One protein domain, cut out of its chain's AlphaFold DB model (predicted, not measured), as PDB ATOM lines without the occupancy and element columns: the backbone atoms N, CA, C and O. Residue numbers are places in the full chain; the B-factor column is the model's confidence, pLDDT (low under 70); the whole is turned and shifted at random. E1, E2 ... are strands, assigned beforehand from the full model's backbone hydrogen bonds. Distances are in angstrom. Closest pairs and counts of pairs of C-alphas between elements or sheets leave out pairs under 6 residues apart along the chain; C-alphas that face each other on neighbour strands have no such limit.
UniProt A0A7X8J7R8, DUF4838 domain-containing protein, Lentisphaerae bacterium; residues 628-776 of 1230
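AT A GLANCE: This is residues 628 to 776 of the 1230 residues of the protein "DUF4838 domain-containing protein" of Lentisphaerae bacterium (UniProt A0A7X8J7R8). Picture a sandwich of two sheets face to face: a larger, strongly twisted sheet built on the long strands E6, E9 and E10, with E1 and E3 on the far side of E10 and E2 beyond E3, and a smaller sheet of E4, E5, E7 and E8 covering part of one of its faces. Loops lengthen it at both ends, the link E9 to E10 at one and the link E8 to E9 at the other, where residues 734 to 739 stick out. The printed part has 149 residues, with ten named strands, E1 to E10 along the chain, and no named helix; the larger sheet is branched, the smaller has the order E5, E4, E7, E8, and the neighbours in both are antiparallel. The class is all strand, though the strands hold 63 of the 149 residues, under half. It is compact, with a radius of gyration of the C-alphas of 15.6 A, yet elongated, spanning 56 by 30 by 28 A.

HOW THE PARTS SIT: Begin in the larger sheet with E9, residues 743 to 753, and E10, residues 766 to 775, an antiparallel hairpin; look for N 747 and O 773 at 2.8 A. On the other side of E9 from E10 you meet E6, residues 699 to 708, where N 702 and O 748 are 2.9 A apart; E6 bends by 59 degrees at residue 705. E10 has three neighbours: E9 lies on one side, and on the other side lie E1, residues 632 to 634, beside 771 to 774, and E3, residues 659 to 663, beside 766 to 770. There, N 634 and O 772 are 2.8 A apart, and N 661 and O 769 are 2.9 A apart. E2, residues 649 to 651, forms a hairpin with E3, with N 650 and O 660 at 2.8 A. Now turn to the second sheet, whose inner strands are E4, residues 671 to 677, and E7, residues 713 to 717; N 676 and O 714 are 2.8 A apart. Its edge strands are E5, residues 686 to 690, with N 688 and O 673 of E4 at 2.8 A, and E8, residues 722 to 725, with N 724 and O 715 of E7 at 3.1 A. The facing parts of the two sheets are 8.6 A centre to centre, their best planes 5 degrees apart and their strands at 30 degrees. The closest C-alphas of E5 and E6 are those of Gly 686 and Ile 707, 5.6 A apart, while E8 and E10 are near each other, with 6 pairs of C-alphas within 10 A. E2 and E6 are apart.

IN THESE COORDINATES: Find C-alpha 743 at (101.099, 52.840, 18.742); from there E9, the longest strand, runs 31.9 A to C-alpha 753 at (92.955, 59.789, -11.301). E10 covers 27.1 A, ending at C-alpha 775 at (93.853, 49.964, 14.443), and E6 covers 25.4 A. E4 is 19.9 A long, E7 13.6 A, E5 13.4 A, E3 13.2 A and E8 10.2 A. E2 and E1 are the short ones, at 7.1 A and 6.8 A; E1 begins at C-alpha 632, (89.393, 54.811, 15.092).

THE WHOLE: The C-alphas of Val 736 and Gly 760 are the two farthest apart, at 55.8 A. The printed part runs from 628 to 776 with no cut. The long links are E1 to E2, E8 to E9 and E9 to E10, of 14, 17 and 12 residues; E6 to E7 and E7 to E8 are tight. The mean pLDDT of the printed part is 84.8; look for values under 70 at residues 679 to 684, 686, 711 and 732 to 739.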
ATOM      1  N   ARG A 628      84.954  46.911  14.241       82.00
ATOM      2  CA  ARG A 628      84.470  48.291  14.429       82.00
ATOM      3  C   ARG A 628      84.683  48.845  15.849       82.00
ATOM      4  O   ARG A 628      84.975  50.022  16.000       82.00
ATOM      5  N   ASP A 629      84.602  47.991  16.873       78.50
ATOM      6  CA  ASP A 629      84.714  48.380  18.289       78.50
ATOM      7  C   ASP A 629      86.181  48.538  18.761       78.50
ATOM      8  O   ASP A 629      86.449  48.813  19.934       78.50
ATOM      9  N   GLN A 630      87.140  48.322  17.856       81.12
ATOM     10  CA  GLN A 630      88.583  48.351  18.102       81.12
ATOM     11  C   GLN A 630      89.326  49.333  17.184       81.12
ATOM     12  O   GLN A 630      90.550  49.402  17.246       81.12
ATOM     13  N   ILE A 631      88.630  50.086  16.329       87.69
ATOM     14  CA  ILE A 631      89.254  51.001  15.362       87.69
ATOM     15  C   ILE A 631      88.908  52.461  15.653       87.69
ATOM     16  O   ILE A 631      87.909  52.769  16.296       87.69
ATOM     17  N   MET A 632      89.708  53.381  15.118       88.56
ATOM     18  CA  MET A 632      89.393  54.811  15.092       88.56
ATOM     19  C   MET A 632      89.294  55.281  13.643       88.56
ATOM     20  O   MET A 632      90.207  55.043  12.861       88.56
ATOM     21  N   ILE A 633      88.212  55.965  13.279       89.62
ATOM     22  CA  ILE A 633      87.969  56.410  11.899       89.62
ATOM     23  C   ILE A 633      88.113  57.931  11.813       89.62
ATOM     24  O   ILE A 633      87.537  58.655  12.625       89.62
ATOM     25  N   PHE A 634      88.845  58.389  10.800       90.56
ATOM     26  CA  PHE A 634      89.081  59.783  10.434       90.56
ATOM     27  C   PHE A 634      88.653  60.001   8.978       90.56
ATOM     28  O   PHE A 634      88.905  59.155   8.118       90.56
ATOM     29  N   GLY A 635      88.024  61.140   8.693       89.62
ATOM     30  CA  GLY A 635      87.457  61.447   7.374       89.62
ATOM     31  C   GLY A 635      87.363  62.950   7.130       89.62
ATOM     32  O   GLY A 635      88.154  63.714   7.681       89.62
ATOM     33  N   ALA A 636      86.372  63.386   6.348       87.75
ATOM     34  CA  ALA A 636      86.192  64.788   5.951       87.75
ATOM     35  C   ALA A 636      86.349  65.842   7.075       87.75
ATOM     36  O   ALA A 636      87.034  66.839   6.839       87.75
ATOM     37  N   PRO A 637      85.821  65.630   8.301       84.62
ATOM     38  CA  PRO A 637      86.048  66.515   9.452       84.62
ATOM     39  C   PRO A 637      87.514  66.800   9.807       84.62
ATOM     40  O   PRO A 637      87.819  67.831  10.402       84.62
ATOM     41  N   ASN A 638      88.422  65.882   9.476       87.50
ATOM     42  CA  ASN A 638      89.834  65.920   9.855       87.50
ATOM     43  C   ASN A 638      90.735  66.482   8.745       87.50
ATOM     44  O   ASN A 638      91.949  66.612   8.936       87.50
ATOM     45  N   PHE A 639      90.174  66.782   7.573       91.06
ATOM     46  CA  PHE A 639      90.934  67.249   6.421       91.06
ATOM     47  C   PHE A 639      91.201  68.747   6.504       91.06
ATOM     48  O   PHE A 639      90.325  69.549   6.821       91.06
ATOM     49  N   THR A 640      92.428  69.147   6.174       88.00
ATOM     50  CA  THR A 640      92.754  70.563   6.001       88.00
ATOM     51  C   THR A 640      92.427  70.988   4.573       88.00
ATOM     52  O   THR A 640      93.080  70.528   3.637       88.00
ATOM     53  N   ASP A 641      91.462  71.892   4.403       87.69
ATOM     54  CA  ASP A 641      91.163  72.484   3.097       87.69
ATOM     55  C   ASP A 641      92.249  73.489   2.693       87.69
ATOM     56  O   ASP A 641      92.427  74.530   3.332       87.69
ATOM     57  N   ASN A 642      93.023  73.156   1.655       89.12
ATOM     58  CA  ASN A 642      94.211  73.912   1.278       89.12
ATOM     59  C   ASN A 642      94.268  74.244  -0.230       89.12
ATOM     60  O   ASN A 642      95.245  73.907  -0.916       89.12
ATOM     61  N   PRO A 643      93.254  74.953  -0.773       88.12
ATOM     62  CA  PRO A 643      93.136  75.224  -2.209       88.12
ATOM     63  C   PRO A 643      94.301  76.060  -2.755       88.12
ATOM     64  O   PRO A 643      94.690  75.908  -3.909       88.12
ATOM     65  N   ARG A 644      94.930  76.895  -1.914       88.31
ATOM     66  CA  ARG A 644      96.090  77.724  -2.290       88.31
ATOM     67  C   ARG A 644      97.314  76.905  -2.733       88.31
ATOM     68  O   ARG A 644      98.178  77.449  -3.416       88.31
ATOM     69  N   TYR A 645      97.406  75.636  -2.336       88.44
ATOM     70  CA  TYR A 645      98.503  74.734  -2.706       88.44
ATOM     71  C   TYR A 645      98.008  73.509  -3.489       88.44
ATOM     72  O   TYR A 645      98.610  72.440  -3.387       88.44
ATOM     73  N   ASP A 646      96.906  73.660  -4.233       93.25
ATOM     74  CA  ASP A 646      96.314  72.612  -5.078       93.25
ATOM     75  C   ASP A 646      95.877  71.362  -4.299       93.25
ATOM     76  O   ASP A 646      95.838  70.266  -4.857       93.25
ATOM     77  N   CYS A 647      95.562  71.518  -3.006       95.62
ATOM     78  CA  CYS A 647      95.106  70.433  -2.140       95.62
ATOM     79  C   CYS A 647      93.758  70.754  -1.451       95.62
ATOM     80  O   CYS A 647      93.718  70.850  -0.223       95.62
ATOM     81  N   PRO A 648      92.670  71.018  -2.203       95.62
ATOM     82  CA  PRO A 648      91.358  71.290  -1.616       95.62
ATOM     83  C   PRO A 648      90.690  70.039  -1.023       95.62
ATOM     84  O   PRO A 648      90.995  68.905  -1.410       95.62
ATOM     85  N   VAL A 649      89.710  70.258  -0.146       94.12
ATOM     86  CA  VAL A 649      88.662  69.270   0.153       94.12
ATOM     87  C   VAL A 649      87.575  69.384  -0.915       94.12
ATOM     88  O   VAL A 649      87.038  70.464  -1.153       94.12
ATOM     89  N   ILE A 650      87.265  68.274  -1.577       94.25
ATOM     90  CA  ILE A 650      86.357  68.206  -2.727       94.25
ATOM     91  C   ILE A 650      85.150  67.332  -2.406       94.25
ATOM     92  O   ILE A 650      85.239  66.447  -1.552       94.25
ATOM     93  N   ASP A 651      84.048  67.555  -3.117       94.44
ATOM     94  CA  ASP A 651      82.969  66.573  -3.187       94.44
ATOM     95  C   ASP A 651      83.417  65.402  -4.071       94.44
ATOM     96  O   ASP A 651      83.983  65.602  -5.149       94.44
ATOM     97  N   ASP A 652      83.196  64.181  -3.593       93.25
ATOM     98  CA  ASP A 652      83.579  62.947  -4.274       93.25
ATOM     99  C   ASP A 652      82.503  61.887  -4.030       93.25
ATOM    100  O   ASP A 652      82.334  61.411  -2.907       93.25
ATOM    101  N   ALA A 653      81.762  61.532  -5.081       91.62
ATOM    102  CA  ALA A 653      80.672  60.564  -4.998       91.62
ATOM    103  C   ALA A 653      81.160  59.136  -4.697       91.62
ATOM    104  O   ALA A 653      80.377  58.324  -4.208       91.62
ATOM    105  N   ASP A 654      82.440  58.838  -4.953       89.38
ATOM    106  CA  ASP A 654      83.036  57.541  -4.625       89.38
ATOM    107  C   ASP A 654      83.413  57.442  -3.136       89.38
ATOM    108  O   ASP A 654      83.660  56.343  -2.637       89.38
ATOM    109  N   SER A 655      83.474  58.575  -2.421       90.19
ATOM    110  CA  SER A 655      83.736  58.613  -0.982       90.19
ATOM    111  C   SER A 655      82.456  58.298  -0.201       90.19
ATOM    112  O   SER A 655      81.451  58.991  -0.366       90.19
ATOM    113  N   PRO A 656      82.481  57.348   0.750       81.69
ATOM    114  CA  PRO A 656      81.341  57.086   1.632       81.69
ATOM    115  C   PRO A 656      80.940  58.273   2.528       81.69
ATOM    116  O   PRO A 656      79.857  58.259   3.105       81.69
ATOM    117  N   THR A 657      81.799  59.292   2.665       76.81
ATOM    118  CA  THR A 657      81.473  60.552   3.367       76.81
ATOM    119  C   THR A 657      81.026  61.669   2.417       76.81
ATOM    120  O   THR A 657      80.747  62.782   2.863       76.81
ATOM    121  N   GLY A 658      81.003  61.404   1.106       87.81
ATOM    122  CA  GLY A 658      80.746  62.377   0.044       87.81
ATOM    123  C   GLY A 658      81.888  63.369  -0.200       87.81
ATOM    124  O   GLY A 658      81.759  64.231  -1.066       87.81
ATOM    125  N   LYS A 659      82.994  63.285   0.555       92.69
ATOM    126  CA  LYS A 659      84.129  64.214   0.469       92.69
ATOM    127  C   LYS A 659      85.484  63.511   0.521       92.69
ATOM    128  O   LYS A 659      85.626  62.454   1.134       92.69
ATOM    129  N   ALA A 660      86.490  64.138  -0.081       95.69
ATOM    130  CA  ALA A 660      87.884  63.696  -0.058       95.69
ATOM    131  C   ALA A 660      88.842  64.895  -0.030       95.69
ATOM    132  O   ALA A 660      88.521  65.960  -0.553       95.69
ATOM    133  N   VAL A 661      90.038  64.738   0.542       96.69
ATOM    134  CA  VAL A 661      91.135  65.699   0.348       96.69
ATOM    135  C   VAL A 661      91.934  65.289  -0.883       96.69
ATOM    136  O   VAL A 661      92.380  64.147  -0.978       96.69
ATOM    137  N   SER A 662      92.097  66.198  -1.845       96.62
ATOM    138  CA  SER A 662      92.607  65.853  -3.177       96.62
ATOM    139  C   SER A 662      93.749  66.758  -3.604       96.62
ATOM    140  O   SER A 662      93.593  67.973  -3.618       96.62
ATOM    141  N   TYR A 663      94.893  66.180  -3.973       96.94
ATOM    142  CA  TYR A 663      96.017  66.912  -4.555       96.94
ATOM    143  C   TYR A 663      95.939  66.882  -6.083       96.94
ATOM    144  O   TYR A 663      96.073  65.822  -6.692       96.94
ATOM    145  N   ARG A 664      95.733  68.047  -6.704       94.00
ATOM    146  CA  ARG A 664      95.353  68.200  -8.124       94.00
ATOM    147  C   ARG A 664      96.534  68.353  -9.095       94.00
ATOM    148  O   ARG A 664      96.368  68.778 -10.234       94.00
ATOM    149  N   LYS A 665      97.758  68.048  -8.654       91.06
ATOM    150  CA  LYS A 665      98.970  68.107  -9.490       91.06
ATOM    151  C   LYS A 665      99.524  66.715  -9.759       91.06
ATOM    152  O   LYS A 665      99.493  65.841  -8.897       91.06
ATOM    153  N   ALA A 666     100.080  66.526 -10.956       89.25
ATOM    154  CA  ALA A 666     100.766  65.291 -11.318       89.25
ATOM    155  C   ALA A 666     102.039  65.104 -10.473       89.25
ATOM    156  O   ALA A 666     102.880  66.001 -10.380       89.25
ATOM    157  N   VAL A 667     102.196  63.920  -9.887       89.00
ATOM    158  CA  VAL A 667     103.326  63.521  -9.044       89.00
ATOM    159  C   VAL A 667     103.988  62.301  -9.668       89.00
ATOM    160  O   VAL A 667     103.319  61.379 -10.117       89.00
ATOM    161  N   LYS A 668     105.321  62.265  -9.701       86.88
ATOM    162  CA  LYS A 668     106.038  61.074 -10.169       86.88
ATOM    163  C   LYS A 668     106.022  59.993  -9.093       86.88
ATOM    164  O   LYS A 668     106.335  60.279  -7.938       86.88
ATOM    165  N   LEU A 669     105.714  58.760  -9.487       79.19
ATOM    166  CA  LEU A 669     105.921  57.591  -8.639       79.19
ATOM    167  C   LEU A 669     107.426  57.242  -8.567       79.19
ATOM    168  O   LEU A 669     108.139  57.463  -9.551       79.19
ATOM    169  N   PRO A 670     107.925  56.726  -7.427       77.88
ATOM    170  CA  PRO A 670     107.168  56.378  -6.222       77.88
ATOM    171  C   PRO A 670     106.711  57.584  -5.386       77.88
ATOM    172  O   PRO A 670     107.496  58.480  -5.068       77.88
ATOM    173  N   LEU A 671     105.438  57.569  -4.980       81.31
ATOM    174  CA  LEU A 671     104.832  58.581  -4.114       81.31
ATOM    175  C   LEU A 671     105.176  58.300  -2.648       81.31
ATOM    176  O   LEU A 671     105.140  57.155  -2.206       81.31
ATOM    177  N   ARG A 672     105.461  59.354  -1.875       81.25
ATOM    178  CA  ARG A 672     105.692  59.265  -0.427       81.25
ATOM    179  C   ARG A 672     104.600  59.991   0.344       81.25
ATOM    180  O   ARG A 672     104.409  61.193   0.157       81.25
ATOM    181  N   LEU A 673     103.955  59.264   1.244       86.06
ATOM    182  CA  LEU A 673     103.051  59.795   2.262       86.06
ATOM    183  C   LEU A 673     103.639  59.482   3.636       86.06
ATOM    184  O   LEU A 673     104.442  58.557   3.768       86.06
ATOM    185  N   GLY A 674     103.277  60.246   4.658       88.38
ATOM    186  CA  GLY A 674     103.775  59.988   6.002       88.38
ATOM    187  C   GLY A 674     102.844  60.455   7.099       88.38
ATOM    188  O   GLY A 674     101.897  61.193   6.848       88.38
ATOM    189  N   VAL A 675     103.137  60.023   8.318       91.75
ATOM    190  CA  VAL A 675     102.496  60.499   9.540       91.75
ATOM    191  C   VAL A 675     103.560  61.184  10.374       91.75
ATOM    192  O   VAL A 675     104.532  60.565  10.804       91.75
ATOM    193  N   ALA A 676     103.381  62.485  10.550       86.12
ATOM    194  CA  ALA A 676     104.249  63.322  11.345       86.12
ATOM    195  C   ALA A 676     103.684  63.450  12.752       86.12
ATOM    196  O   ALA A 676     102.476  63.552  12.950       86.12
ATOM    197  N   ASN A 677     104.585  63.488  13.719       81.12
ATOM    198  CA  ASN A 677     104.254  63.634  15.121       81.12
ATOM    199  C   ASN A 677     105.260  64.601  15.760       81.12
ATOM    200  O   ASN A 677     106.464  64.526  15.509       81.12
ATOM    201  N   ARG A 678     104.754  65.574  16.519       72.44
ATOM    202  CA  ARG A 678     105.561  66.643  17.120       72.44
ATOM    203  C   ARG A 678     106.439  66.165  18.278       72.44
ATOM    204  O   ARG A 678     107.476  66.781  18.518       72.44
ATOM    205  N   ASP A 679     106.024  65.107  18.964       69.06
ATOM    206  CA  ASP A 679     106.617  64.663  20.230       69.06
ATOM    207  C   ASP A 679     107.622  63.520  20.043       69.06
ATOM    208  O   ASP A 679     108.372  63.190  20.958       69.06
ATOM    209  N   VAL A 680     107.676  62.948  18.839       62.38
ATOM    210  CA  VAL A 680     108.624  61.900  18.445       62.38
ATOM    211  C   VAL A 680     109.577  62.426  17.379       62.38
ATOM    212  O   VAL A 680     109.299  63.397  16.666       62.38
ATOM    213  N   SER A 681     110.737  61.791  17.259       57.75
ATOM    214  CA  SER A 681     111.744  62.189  16.284       57.75
ATOM    215  C   SER A 681     111.198  62.095  14.858       57.75
ATOM    216  O   SER A 681     110.470  61.171  14.511       57.75
ATOM    217  N   THR A 682     111.647  62.971  13.956       56.66
ATOM    218  CA  THR A 682     111.295  62.895  12.521       56.66
ATOM    219  C   THR A 682     111.751  61.593  11.845       56.66
ATOM    220  O   THR A 682     111.399  61.316  10.694       56.66
ATOM    221  N   LYS A 683     112.611  60.822  12.522       50.28
ATOM    222  CA  LYS A 683     113.048  59.481  12.111       50.28
ATOM    223  C   LYS A 683     112.030  58.392  12.459       50.28
ATOM    224  O   LYS A 683     112.034  57.369  11.793       50.28
ATOM    225  N   GLU A 684     111.184  58.639  13.454       54.41
ATOM    226  CA  GLU A 684     110.118  57.747  13.936       54.41
ATOM    227  C   GLU A 684     108.775  58.052  13.255       54.41
ATOM    228  O   GLU A 684     107.776  57.385  13.493       54.41
ATOM    229  N   TRP A 685     108.743  59.062  12.382       74.25
ATOM    230  CA  TRP A 685     107.572  59.368  11.568       74.25
ATOM    231  C   TRP A 685     107.266  58.220  10.614       74.25
ATOM    232  O   TRP A 685     108.141  57.776   9.862       74.25
ATOM    233  N   GLY A 686     106.000  57.813  10.600       68.69
ATOM    234  CA  GLY A 686     105.488  56.819   9.671       68.69
ATOM    235  C   GLY A 686     105.675  57.259   8.233       68.69
ATOM    236  O   GLY A 686     105.507  58.437   7.909       68.69
ATOM    237  N   ARG A 687     106.040  56.324   7.359       74.31
ATOM    238  CA  ARG A 687     106.183  56.580   5.925       74.31
ATOM    239  C   ARG A 687     105.591  55.425   5.145       74.31
ATOM    240  O   ARG A 687     105.883  54.272   5.434       74.31
ATOM    241  N   SER A 688     104.839  55.765   4.110       75.00
ATOM    242  CA  SER A 688     104.432  54.837   3.067       75.00
ATOM    243  C   SER A 688     105.039  55.255   1.738       75.00
ATOM    244  O   SER A 688     105.108  56.449   1.419       75.00
ATOM    245  N   ILE A 689     105.480  54.264   0.969       74.06
ATOM    246  CA  ILE A 689     105.985  54.435  -0.390       74.06
ATOM    247  C   ILE A 689     105.049  53.682  -1.327       74.06
ATOM    248  O   ILE A 689     104.944  52.461  -1.257       74.06
ATOM    249  N   ILE A 690     104.401  54.410  -2.229       78.50
ATOM    250  CA  ILE A 690     103.488  53.839  -3.216       78.50
ATOM    251  C   ILE A 690     104.216  53.791  -4.553       78.50
ATOM    252  O   ILE A 690     104.527  54.827  -5.141       78.50
ATOM    253  N   GLN A 691     104.531  52.576  -4.994       76.31
ATOM    254  CA  GLN A 691     105.322  52.319  -6.201       76.31
ATOM    255  C   GLN A 691     104.474  52.371  -7.475       76.31
ATOM    256  O   GLN A 691     104.951  52.815  -8.519       76.31
ATOM    257  N   HIS A 692     103.213  51.945  -7.385       79.31
ATOM    258  CA  HIS A 692     102.324  51.776  -8.529       79.31
ATOM    259  C   HIS A 692     100.951  52.375  -8.231       79.31
ATOM    260  O   HIS A 692     100.437  52.229  -7.125       79.31
ATOM    261  N   ALA A 693     100.370  53.041  -9.229       81.94
ATOM    262  CA  ALA A 693      98.991  53.503  -9.182       81.94
ATOM    263  C   ALA A 693      98.070  52.431  -9.793       81.94
ATOM    264  O   ALA A 693      98.325  51.993 -10.925       81.94
ATOM    265  N   PRO A 694      97.003  52.014  -9.089       86.44
ATOM    266  CA  PRO A 694      95.939  51.200  -9.667       86.44
ATOM    267  C   PRO A 694      95.362  51.847 -10.932       86.44
ATOM    268  O   PRO A 694      95.261  53.069 -11.023       86.44
ATOM    269  N   GLN A 695      95.007  51.027 -11.922       92.44
ATOM    270  CA  GLN A 695      94.552  51.488 -13.244       92.44
ATOM    271  C   GLN A 695      93.023  51.631 -13.352       92.44
ATOM    272  O   GLN A 695      92.493  51.701 -14.456       92.44
ATOM    273  N   ASP A 696      92.304  51.629 -12.229       91.94
ATOM    274  CA  ASP A 696      90.836  51.582 -12.185       91.94
ATOM    275  C   ASP A 696      90.177  52.882 -11.705       91.94
ATOM    276  O   ASP A 696      88.951  52.965 -11.706       91.94
ATOM    277  N   GLU A 697      90.972  53.883 -11.313       93.31
ATOM    278  CA  GLU A 697      90.500  55.144 -10.728       93.31
ATOM    279  C   GLU A 697      89.586  54.957  -9.506       93.31
ATOM    280  O   GLU A 697      88.676  55.754  -9.280       93.31
ATOM    281  N   LYS A 698      89.819  53.910  -8.703       93.44
ATOM    282  CA  LYS A 698      89.065  53.640  -7.467       93.44
ATOM    283  C   LYS A 698      89.908  53.875  -6.217       93.44
ATOM    284  O   LYS A 698      91.125  54.040  -6.282       93.44
ATOM    285  N   TYR A 699      89.237  53.907  -5.070       93.75
ATOM    286  CA  TYR A 699      89.872  53.951  -3.757       93.75
ATOM    287  C   TYR A 699      90.431  52.581  -3.365       93.75
ATOM    288  O   TYR A 699      89.726  51.573  -3.404       93.75
ATOM    289  N   HIS A 700      91.696  52.557  -2.947       89.00
ATOM    290  CA  HIS A 700      92.391  51.358  -2.471       89.00
ATOM    291  C   HIS A 700      92.991  51.595  -1.086       89.00
ATOM    292  O   HIS A 700      93.478  52.685  -0.794       89.00
ATOM    293  N   TRP A 701      92.987  50.565  -0.236       89.56
ATOM    294  CA  TRP A 701      93.516  50.645   1.130       89.56
ATOM    295  C   TRP A 701      95.015  50.358   1.200       89.56
ATOM    296  O   TRP A 701      95.485  49.305   0.765       89.56
ATOM    297  N   TYR A 702      95.730  51.244   1.881       86.06
ATOM    298  CA  TYR A 702      97.148  51.138   2.213       86.06
ATOM    299  C   TYR A 702      97.321  51.194   3.736       86.06
ATOM    300  O   TYR A 702      96.419  51.654   4.434       86.06
ATOM    301  N   CYS A 703      98.460  50.734   4.260       81.56
ATOM    302  CA  CYS A 703      98.743  50.715   5.698       81.56
ATOM    303  C   CYS A 703     100.162  51.212   5.998       81.56
ATOM    304  O   CYS A 703     101.104  50.852   5.293       81.56
ATOM    305  N   MET A 704     100.313  52.013   7.055       82.62
ATOM    306  CA  MET A 704     101.585  52.273   7.732       82.62
ATOM    307  C   MET A 704     101.530  51.607   9.111       82.62
ATOM    308  O   MET A 704     100.839  52.127   9.987       82.62
ATOM    309  N   PRO A 705     102.201  50.467   9.322       71.88
ATOM    310  CA  PRO A 705     102.095  49.754  10.585       71.88
ATOM    311  C   PRO A 705     102.892  50.447  11.694       71.88
ATOM    312  O   PRO A 705     103.926  51.064  11.433       71.88
ATOM    313  N   ARG A 706     102.438  50.279  12.938       80.62
ATOM    314  CA  ARG A 706     103.150  50.633  14.176       80.62
ATOM    315  C   ARG A 706     103.671  52.071  14.234       80.62
ATOM    316  O   ARG A 706     104.841  52.322  14.516       80.62
ATOM    317  N   ILE A 707     102.791  53.030  13.993       83.50
ATOM    318  CA  ILE A 707     103.097  54.453  14.106       83.50
ATOM    319  C   ILE A 707     102.846  54.926  15.529       83.50
ATOM    320  O   ILE A 707     101.735  54.810  16.040       83.50
ATOM    321  N   THR A 708     103.871  55.509  16.151       85.12
ATOM    322  CA  THR A 708     103.747  56.155  17.460       85.12
ATOM    323  C   THR A 708     103.082  57.521  17.324       85.12
ATOM    324  O   THR A 708     103.541  58.396  16.582       85.12
ATOM    325  N   PHE A 709     102.014  57.722  18.083       86.38
ATOM    326  CA  PHE A 709     101.250  58.955  18.166       86.38
ATOM    327  C   PHE A 709     101.690  59.777  19.375       86.38
ATOM    328  O   PHE A 709     102.094  59.256  20.410       86.38
ATOM    329  N   GLY A 710     101.622  61.089  19.206       78.00
ATOM    330  CA  GLY A 710     101.938  62.110  20.195       78.00
ATOM    331  C   GLY A 710     100.823  63.144  20.227       78.00
ATOM    332  O   GLY A 710      99.928  63.136  19.374       78.00
ATOM    333  N   SER A 711     100.910  64.078  21.168       68.75
ATOM    334  CA  SER A 711      99.917  65.125  21.429       68.75
ATOM    335  C   SER A 711      99.569  65.978  20.207       68.75
ATOM    336  O   SER A 711      98.500  66.590  20.169       68.75
ATOM    337  N   LYS A 712     100.444  66.009  19.189       79.31
ATOM    338  CA  LYS A 712     100.136  66.510  17.844       79.31
ATOM    339  C   LYS A 712     100.626  65.538  16.781       79.31
ATOM    340  O   LYS A 712     101.832  65.462  16.537       79.31
ATOM    341  N   THR A 713      99.690  64.871  16.112       87.62
ATOM    342  CA  THR A 713      99.959  63.882  15.059       87.62
ATOM    343  C   THR A 713      99.112  64.188  13.827       87.62
ATOM    344  O   THR A 713      97.917  64.423  13.942       87.62
ATOM    345  N   TRP A 714      99.709  64.207  12.635       93.00
ATOM    346  CA  TRP A 714      98.986  64.452  11.384       93.00
ATOM    347  C   TRP A 714      99.569  63.644  10.226       93.00
ATOM    348  O   TRP A 714     100.785  63.482  10.109       93.00
ATOM    349  N   MET A 715      98.711  63.177   9.320       94.88
ATOM    350  CA  MET A 715      99.156  62.624   8.042       94.88
ATOM    351  C   MET A 715      99.547  63.762   7.097       94.88
ATOM    352  O   MET A 715      98.893  64.807   7.068       94.88
ATOM    353  N   HIS A 716     100.614  63.578   6.323       93.88
ATOM    354  CA  HIS A 716     101.128  64.567   5.387       93.88
ATOM    355  C   HIS A 716     101.606  63.958   4.063       93.88
ATOM    356  O   HIS A 716     101.989  62.791   3.975       93.88
ATOM    357  N   GLY A 717     101.648  64.797   3.027       91.12
ATOM    358  CA  GLY A 717     102.113  64.437   1.686       91.12
ATOM    359  C   GLY A 717     102.469  65.663   0.844       91.12
ATOM    360  O   GLY A 717     102.263  66.800   1.267       91.12
ATOM    361  N   PHE A 718     103.042  65.431  -0.340       90.38
ATOM    362  CA  PHE A 718     103.296  66.451  -1.378       90.38
ATOM    363  C   PHE A 718     104.162  67.654  -0.952       90.38
ATOM    364  O   PHE A 718     103.996  68.755  -1.462       90.38
ATOM    365  N   ASN A 719     105.103  67.455  -0.021       81.81
ATOM    366  CA  ASN A 719     105.887  68.515   0.640       81.81
ATOM    367  C   ASN A 719     105.066  69.450   1.552       81.81
ATOM    368  O   ASN A 719     105.439  70.603   1.761       81.81
ATOM    369  N   GLY A 720     103.966  68.955   2.131       80.38
ATOM    370  CA  GLY A 720     103.178  69.659   3.148       80.38
ATOM    371  C   GLY A 720     101.766  70.157   2.783       80.38
ATOM    372  O   GLY A 720     101.048  70.448   3.740       80.38
ATOM    373  N   PRO A 721     101.334  70.265   1.505       90.69
ATOM    374  CA  PRO A 721      99.966  70.636   1.136       90.69
ATOM    375  C   PRO A 721      98.890  69.717   1.710       90.69
ATOM    376  O   PRO A 721      97.919  70.230   2.260       90.69
ATOM    377  N   LEU A 722      99.086  68.394   1.630       93.81
ATOM    378  CA  LEU A 722      98.188  67.420   2.253       93.81
ATOM    379  C   LEU A 722      98.403  67.441   3.763       93.81
ATOM    380  O   LEU A 722      99.528  67.218   4.227       93.81
ATOM    381  N   ARG A 723      97.316  67.656   4.509       91.81
ATOM    382  CA  ARG A 723      97.264  67.492   5.962       91.81
ATOM    383  C   ARG A 723      95.935  66.892   6.407       91.81
ATOM    384  O   ARG A 723      94.876  67.419   6.069       91.81
ATOM    385  N   ILE A 724      96.023  65.832   7.205       93.38
ATOM    386  CA  ILE A 724      94.890  65.218   7.907       93.38
ATOM    387  C   ILE A 724      95.254  65.177   9.389       93.38
ATOM    388  O   ILE A 724      96.270  64.576   9.740       93.38
ATOM    389  N   ASP A 725      94.483  65.849  10.241       88.81
ATOM    390  CA  ASP A 725      94.749  65.890  11.682       88.81
ATOM    391  C   ASP A 725      94.308  64.581  12.346       88.81
ATOM    392  O   ASP A 725      93.134  64.214  12.302       88.81
ATOM    393  N   LEU A 726      95.264  63.881  12.957       89.38
ATOM    394  CA  LEU A 726      95.062  62.606  13.646       89.38
ATOM    395  C   LEU A 726      95.292  62.729  15.163       89.38
ATOM    396  O   LEU A 726      95.351  61.726  15.873       89.38
ATOM    397  N   SER A 727      95.443  63.952  15.683       82.12
ATOM    398  CA  SER A 727      95.884  64.198  17.061       82.12
ATOM    399  C   SER A 727      94.896  63.681  18.108       82.12
ATOM    400  O   SER A 727      95.300  63.366  19.223       82.12
ATOM    401  N   SER A 728      93.610  63.541  17.764       76.31
ATOM    402  CA  SER A 728      92.587  63.027  18.684       76.31
ATOM    403  C   SER A 728      92.758  61.547  19.053       76.31
ATOM    404  O   SER A 728      92.143  61.112  20.026       76.31
ATOM    405  N   ALA A 729      93.601  60.793  18.337       83.31
ATOM    406  CA  ALA A 729      93.945  59.412  18.682       83.31
ATOM    407  C   ALA A 729      95.013  59.285  19.780       83.31
ATOM    408  O   ALA A 729      95.224  58.193  20.308       83.31
ATOM    409  N   TYR A 730      95.712  60.370  20.124       81.44
ATOM    410  CA  TYR A 730      96.720  60.325  21.177       81.44
ATOM    411  C   TYR A 730      96.076  60.236  22.563       81.44
ATOM    412  O   TYR A 730      95.334  61.127  22.986       81.44
ATOM    413  N   ARG A 731      96.406  59.172  23.290       74.00
ATOM    414  CA  ARG A 731      96.005  58.938  24.678       74.00
ATOM    415  C   ARG A 731      97.094  59.463  25.607       74.00
ATOM    416  O   ARG A 731      98.274  59.293  25.327       74.00
ATOM    417  N   ILE A 732      96.736  60.104  26.716       63.22
ATOM    418  CA  ILE A 732      97.752  60.587  27.666       63.22
ATOM    419  C   ILE A 732      98.215  59.411  28.536       63.22
ATOM    420  O   ILE A 732      97.363  58.814  29.190       63.22
ATOM    421  N   PRO A 733      99.520  59.077  28.570       57.78
ATOM    422  CA  PRO A 733     100.034  58.042  29.462       57.78
ATOM    423  C   PRO A 733      99.965  58.497  30.929       57.78
ATOM    424  O   PRO A 733     100.372  59.616  31.253       57.78
ATOM    425  N   ALA A 734      99.479  57.635  31.815       42.47
ATOM    426  CA  ALA A 734      99.559  57.739  33.269       42.47
ATOM    427  C   ALA A 734     100.872  57.152  33.836       42.47
ATOM    428  O   ALA A 734     101.134  57.298  35.030       42.47
ATOM    429  N   GLY A 735     101.720  56.551  32.993       41.31
ATOM    430  CA  GLY A 735     103.057  56.063  33.346       41.31
ATOM    431  C   GLY A 735     103.117  54.582  33.725       41.31
ATOM    432  O   GLY A 735     104.130  54.141  34.260       41.31
ATOM    433  N   VAL A 736     102.049  53.825  33.464       47.62
ATOM    434  CA  VAL A 736     101.924  52.386  33.774       47.62
ATOM    435  C   VAL A 736     101.464  51.565  32.566       47.62
ATOM    436  O   VAL A 736     101.057  50.416  32.705       47.62
ATOM    437  N   GLU A 737     101.465  52.167  31.380       61.38
ATOM    438  CA  GLU A 737     100.886  51.563  30.189       61.38
ATOM    439  C   GLU A 737     101.843  50.619  29.459       61.38
ATOM    440  O   GLU A 737     103.065  50.754  29.509       61.38
ATOM    441  N   GLU A 738     101.248  49.700  28.700       57.22
ATOM    442  CA  GLU A 738     101.952  48.791  27.801       57.22
ATOM    443  C   GLU A 738     102.739  49.538  26.702       57.22
ATOM    444  O   GLU A 738     102.318  50.617  26.264       57.22
ATOM    445  N   PRO A 739     103.825  48.949  26.160       56.44
ATOM    446  CA  PRO A 739     104.665  49.570  25.128       56.44
ATOM    447  C   PRO A 739     103.919  50.095  23.884       56.44
ATOM    448  O   PRO A 739     104.376  51.045  23.247       56.44
ATOM    449  N   ASP A 740     102.754  49.522  23.556       72.69
ATOM    450  CA  ASP A 740     101.944  49.877  22.380       72.69
ATOM    451  C   ASP A 740     100.803  50.874  22.676       72.69
ATOM    452  O   ASP A 740      99.945  51.129  21.829       72.69
ATOM    453  N   PHE A 741     100.783  51.502  23.856       75.25
ATOM    454  CA  PHE A 741      99.686  52.376  24.294       75.25
ATOM    455  C   PHE A 741      99.367  53.564  23.368       75.25
ATOM    456  O   PHE A 741      98.217  53.976  23.259       75.25
ATOM    457  N   ASN A 742     100.339  54.115  22.653       81.38
ATOM    458  CA  ASN A 742     100.091  55.132  21.621       81.38
ATOM    459  C   ASN A 742     100.631  54.700  20.264       81.38
ATOM    460  O   ASN A 742     101.081  55.526  19.477       81.38
ATOM    461  N   VAL A 743     100.625  53.401  20.000       85.00
ATOM    462  CA  VAL A 743     101.099  52.840  18.742       85.00
ATOM    463  C   VAL A 743      99.890  52.330  17.970       85.00
ATOM    464  O   VAL A 743      99.070  51.601  18.519       85.00
ATOM    465  N   TYR A 744      99.768  52.721  16.703       87.69
ATOM    466  CA  TYR A 744      98.651  52.335  15.839       87.69
ATOM    467  C   TYR A 744      99.142  51.904  14.461       87.69
ATOM    468  O   TYR A 744     100.086  52.482  13.925       87.69
ATOM    469  N   ASP A 745      98.448  50.960  13.835       87.19
ATOM    470  CA  ASP A 745      98.535  50.788  12.388       87.19
ATOM    471  C   ASP A 745      97.636  51.833  11.717       87.19
ATOM    472  O   ASP A 745      96.445  51.933  12.016       87.19
ATOM    473  N   VAL A 746      98.210  52.635  10.821       92.00
ATOM    474  CA  VAL A 746      97.527  53.732  10.127       92.00
ATOM    475  C   VAL A 746      97.126  53.271   8.734       92.00
ATOM    476  O   VAL A 746      97.923  53.296   7.793       92.00
ATOM    477  N   TRP A 747      95.873  52.873   8.589       92.75
ATOM    478  CA  TRP A 747      95.270  52.558   7.305       92.75
ATOM    479  C   TRP A 747      94.761  53.822   6.632       92.75
ATOM    480  O   TRP A 747      94.202  54.690   7.288       92.75
ATOM    481  N   TYR A 748      94.916  53.939   5.322       94.25
ATOM    482  CA  TYR A 748      94.370  55.066   4.572       94.25
ATOM    483  C   TYR A 748      93.906  54.620   3.190       94.25
ATOM    484  O   TYR A 748      94.502  53.735   2.570       94.25
ATOM    485  N   SER A 749      92.816  55.219   2.733       94.44
ATOM    486  CA  SER A 749      92.174  54.902   1.463       94.44
ATOM    487  C   SER A 749      92.552  55.964   0.432       94.44
ATOM    488  O   SER A 749      92.429  57.158   0.693       94.44
ATOM    489  N   LEU A 750      93.117  55.536  -0.699       94.25
ATOM    490  CA  LEU A 750      93.759  56.411  -1.681       94.25
ATOM    491  C   LEU A 750      93.278  56.097  -3.102       94.25
ATOM    492  O   LEU A 750      93.306  54.937  -3.519       94.25
ATOM    493  N   LYS A 751      92.907  57.136  -3.857       95.88
ATOM    494  CA  LYS A 751      92.484  57.074  -5.265       95.88
ATOM    495  C   LYS A 751      93.443  57.868  -6.159       95.88
ATOM    496  O   LYS A 751      93.841  58.976  -5.799       95.88
ATOM    497  N   PHE A 752      93.802  57.305  -7.314       96.19
ATOM    498  CA  PHE A 752      94.617  57.950  -8.355       96.19
ATOM    499  C   PHE A 752      93.769  58.188  -9.607       96.19
ATOM    500  O   PHE A 752      93.161  57.249 -10.111       96.19
ATOM    501  N   GLU A 753      93.757  59.411 -10.129       95.88
ATOM    502  CA  GLU A 753      92.955  59.789 -11.301       95.88
ATOM    503  C   GLU A 753      93.785  60.578 -12.308       95.88
ATOM    504  O   GLU A 753      94.693  61.320 -11.930       95.88
ATOM    505  N   GLY A 754      93.444  60.444 -13.587       95.56
ATOM    506  CA  GLY A 754      94.034  61.225 -14.670       95.56
ATOM    507  C   GLY A 754      95.200  60.549 -15.400       95.56
ATOM    508  O   GLY A 754      95.731  59.515 -14.973       95.56
ATOM    509  N   PRO A 755      95.604  61.120 -16.551       94.00
ATOM    510  CA  PRO A 755      96.502  60.483 -17.515       94.00
ATOM    511  C   PRO A 755      97.926  60.252 -16.995       94.00
ATOM    512  O   PRO A 755      98.662  59.466 -17.589       94.00
ATOM    513  N   ALA A 756      98.341  60.913 -15.908       91.25
ATOM    514  CA  ALA A 756      99.645  60.676 -15.288       91.25
ATOM    515  C   ALA A 756      99.722  59.333 -14.546       91.25
ATOM    516  O   ALA A 756     100.827  58.832 -14.329       91.25
ATOM    517  N   TYR A 757      98.579  58.765 -14.151       92.44
ATOM    518  CA  TYR A 757      98.521  57.544 -13.350       92.44
ATOM    519  C   TYR A 757      97.779  56.413 -14.052       92.44
ATOM    520  O   TYR A 757      98.213  55.270 -13.945       92.44
ATOM    521  N   VAL A 758      96.696  56.722 -14.773       93.94
ATOM    522  CA  VAL A 758      95.828  55.731 -15.420       93.94
ATOM    523  C   VAL A 758      95.860  55.892 -16.933       93.94
ATOM    524  O   VAL A 758      95.543  56.951 -17.486       93.94
ATOM    525  N   LYS A 759      96.236  54.814 -17.628       92.25
ATOM    526  CA  LYS A 759      96.364  54.811 -19.088       92.25
ATOM    527  C   LYS A 759      95.014  55.110 -19.753       92.25
ATOM    528  O   LYS A 759      94.063  54.354 -19.611       92.25
ATOM    529  N   GLY A 760      94.963  56.185 -20.543       91.06
ATOM    530  CA  GLY A 760      93.768  56.570 -21.305       91.06
ATOM    531  C   GLY A 760      92.698  57.316 -20.502       91.06
ATOM    532  O   GLY A 760      91.618  57.564 -21.040       91.06
ATOM    533  N   SER A 761      92.982  57.697 -19.251       93.81
ATOM    534  CA  SER A 761      92.060  58.512 -18.458       93.81
ATOM    535  C   SER A 761      91.805  59.879 -19.099       93.81
ATOM    536  O   SER A 761      92.714  60.521 -19.631       93.81
ATOM    537  N   ARG A 762      90.545  60.326 -19.024       93.06
ATOM    538  CA  ARG A 762      90.090  61.661 -19.448       93.06
ATOM    539  C   ARG A 762      89.895  62.626 -18.275       93.06
ATOM    540  O   ARG A 762      89.505  63.767 -18.502       93.06
ATOM    541  N   LYS A 763      90.114  62.169 -17.039       92.44
ATOM    542  CA  LYS A 763      90.000  63.000 -15.839       92.44
ATOM    543  C   LYS A 763      91.246  63.864 -15.659       92.44
ATOM    544  O   LYS A 763      92.310  63.581 -16.208       92.44
ATOM    545  N   GLU A 764      91.119  64.919 -14.863       93.31
ATOM    546  CA  GLU A 764      92.280  65.679 -14.405       93.31
ATOM    547  C   GLU A 764      93.143  64.847 -13.451       93.31
ATOM    548  O   GLU A 764      92.646  63.968 -12.747       93.31
ATOM    549  N   ASN A 765      94.446  65.143 -13.411       95.62
ATOM    550  CA  ASN A 765      95.364  64.444 -12.518       95.62
ATOM    551  C   ASN A 765      95.029  64.747 -11.058       95.62
ATOM    552  O   ASN A 765      95.125  65.897 -10.627       95.62
ATOM    553  N   ALA A 766      94.705  63.718 -10.284       95.62
ATOM    554  CA  ALA A 766      94.418  63.862  -8.867       95.62
ATOM    555  C   ALA A 766      94.895  62.654  -8.056       95.62
ATOM    556  O   ALA A 766      94.915  61.520  -8.538       95.62
ATOM    557  N   ILE A 767      95.286  62.917  -6.811       96.81
ATOM    558  CA  ILE A 767      95.503  61.899  -5.782       96.81
ATOM    559  C   ILE A 767      94.634  62.276  -4.583       96.81
ATOM    560  O   ILE A 767      94.867  63.323  -3.974       96.81
ATOM    561  N   SER A 768      93.655  61.438  -4.251       96.94
ATOM    562  CA  SER A 768      92.614  61.744  -3.263       96.94
ATOM    563  C   SER A 768      92.626  60.758  -2.096       96.94
ATOM    564  O   SER A 768      92.850  59.568  -2.311       96.94
ATOM    565  N   ILE A 769      92.381  61.246  -0.874       97.00
ATOM    566  CA  ILE A 769      92.179  60.439   0.342       97.00
ATOM    567  C   ILE A 769      90.801  60.751   0.925       97.00
ATOM    568  O   ILE A 769      90.492  61.916   1.183       97.00
ATOM    569  N   ASP A 770      89.996  59.718   1.158       95.19
ATOM    570  CA  ASP A 770      88.652  59.804   1.745       95.19
ATOM    571  C   ASP A 770      88.587  59.295   3.197       95.19
ATOM    572  O   ASP A 770      87.785  59.800   3.984       95.19
ATOM    573  N   TYR A 771      89.472  58.369   3.580       94.31
ATOM    574  CA  TYR A 771      89.561  57.833   4.939       94.31
ATOM    575  C   TYR A 771      90.986  57.638   5.445       94.31
ATOM    576  O   TYR A 771      91.890  57.240   4.705       94.31
ATOM    577  N   VAL A 772      91.130  57.787   6.764       94.88
ATOM    578  CA  VAL A 772      92.212  57.201   7.558       94.88
ATOM    579  C   VAL A 772      91.583  56.389   8.697       94.88
ATOM    580  O   VAL A 772      90.699  56.878   9.392       94.88
ATOM    581  N   VAL A 773      92.005  55.141   8.887       93.88
ATOM    582  CA  VAL A 773      91.525  54.246   9.948       93.88
ATOM    583  C   VAL A 773      92.715  53.792  10.779       93.88
ATOM    584  O   VAL A 773      93.699  53.296  10.241       93.88
ATOM    585  N   LEU A 774      92.641  53.963  12.092       93.69
ATOM    586  CA  LEU A 774      93.656  53.490  13.022       93.69
ATOM    587  C   LEU A 774      93.198  52.187  13.649       93.69
ATOM    588  O   LEU A 774      92.059  52.093  14.107       93.69
ATOM    589  N   THR A 775      94.090  51.211  13.717       89.75
ATOM    590  CA  THR A 775      93.853  49.964  14.443       89.75
ATOM    591  C   THR A 775      94.957  49.743  15.473       89.75
ATOM    592  O   THR A 775      96.078  50.220  15.268       89.75
ATOM    593  N   PRO A 776      94.695  49.006  16.566       85.12
ATOM    594  CA  PRO A 776      95.744  48.393  17.357       85.12
ATOM    595  C   PRO A 776      96.753  47.685  16.442       85.12
ATOM    596  O   PRO A 776      96.343  47.116  15.419       85.12
TER     597      PRO A 776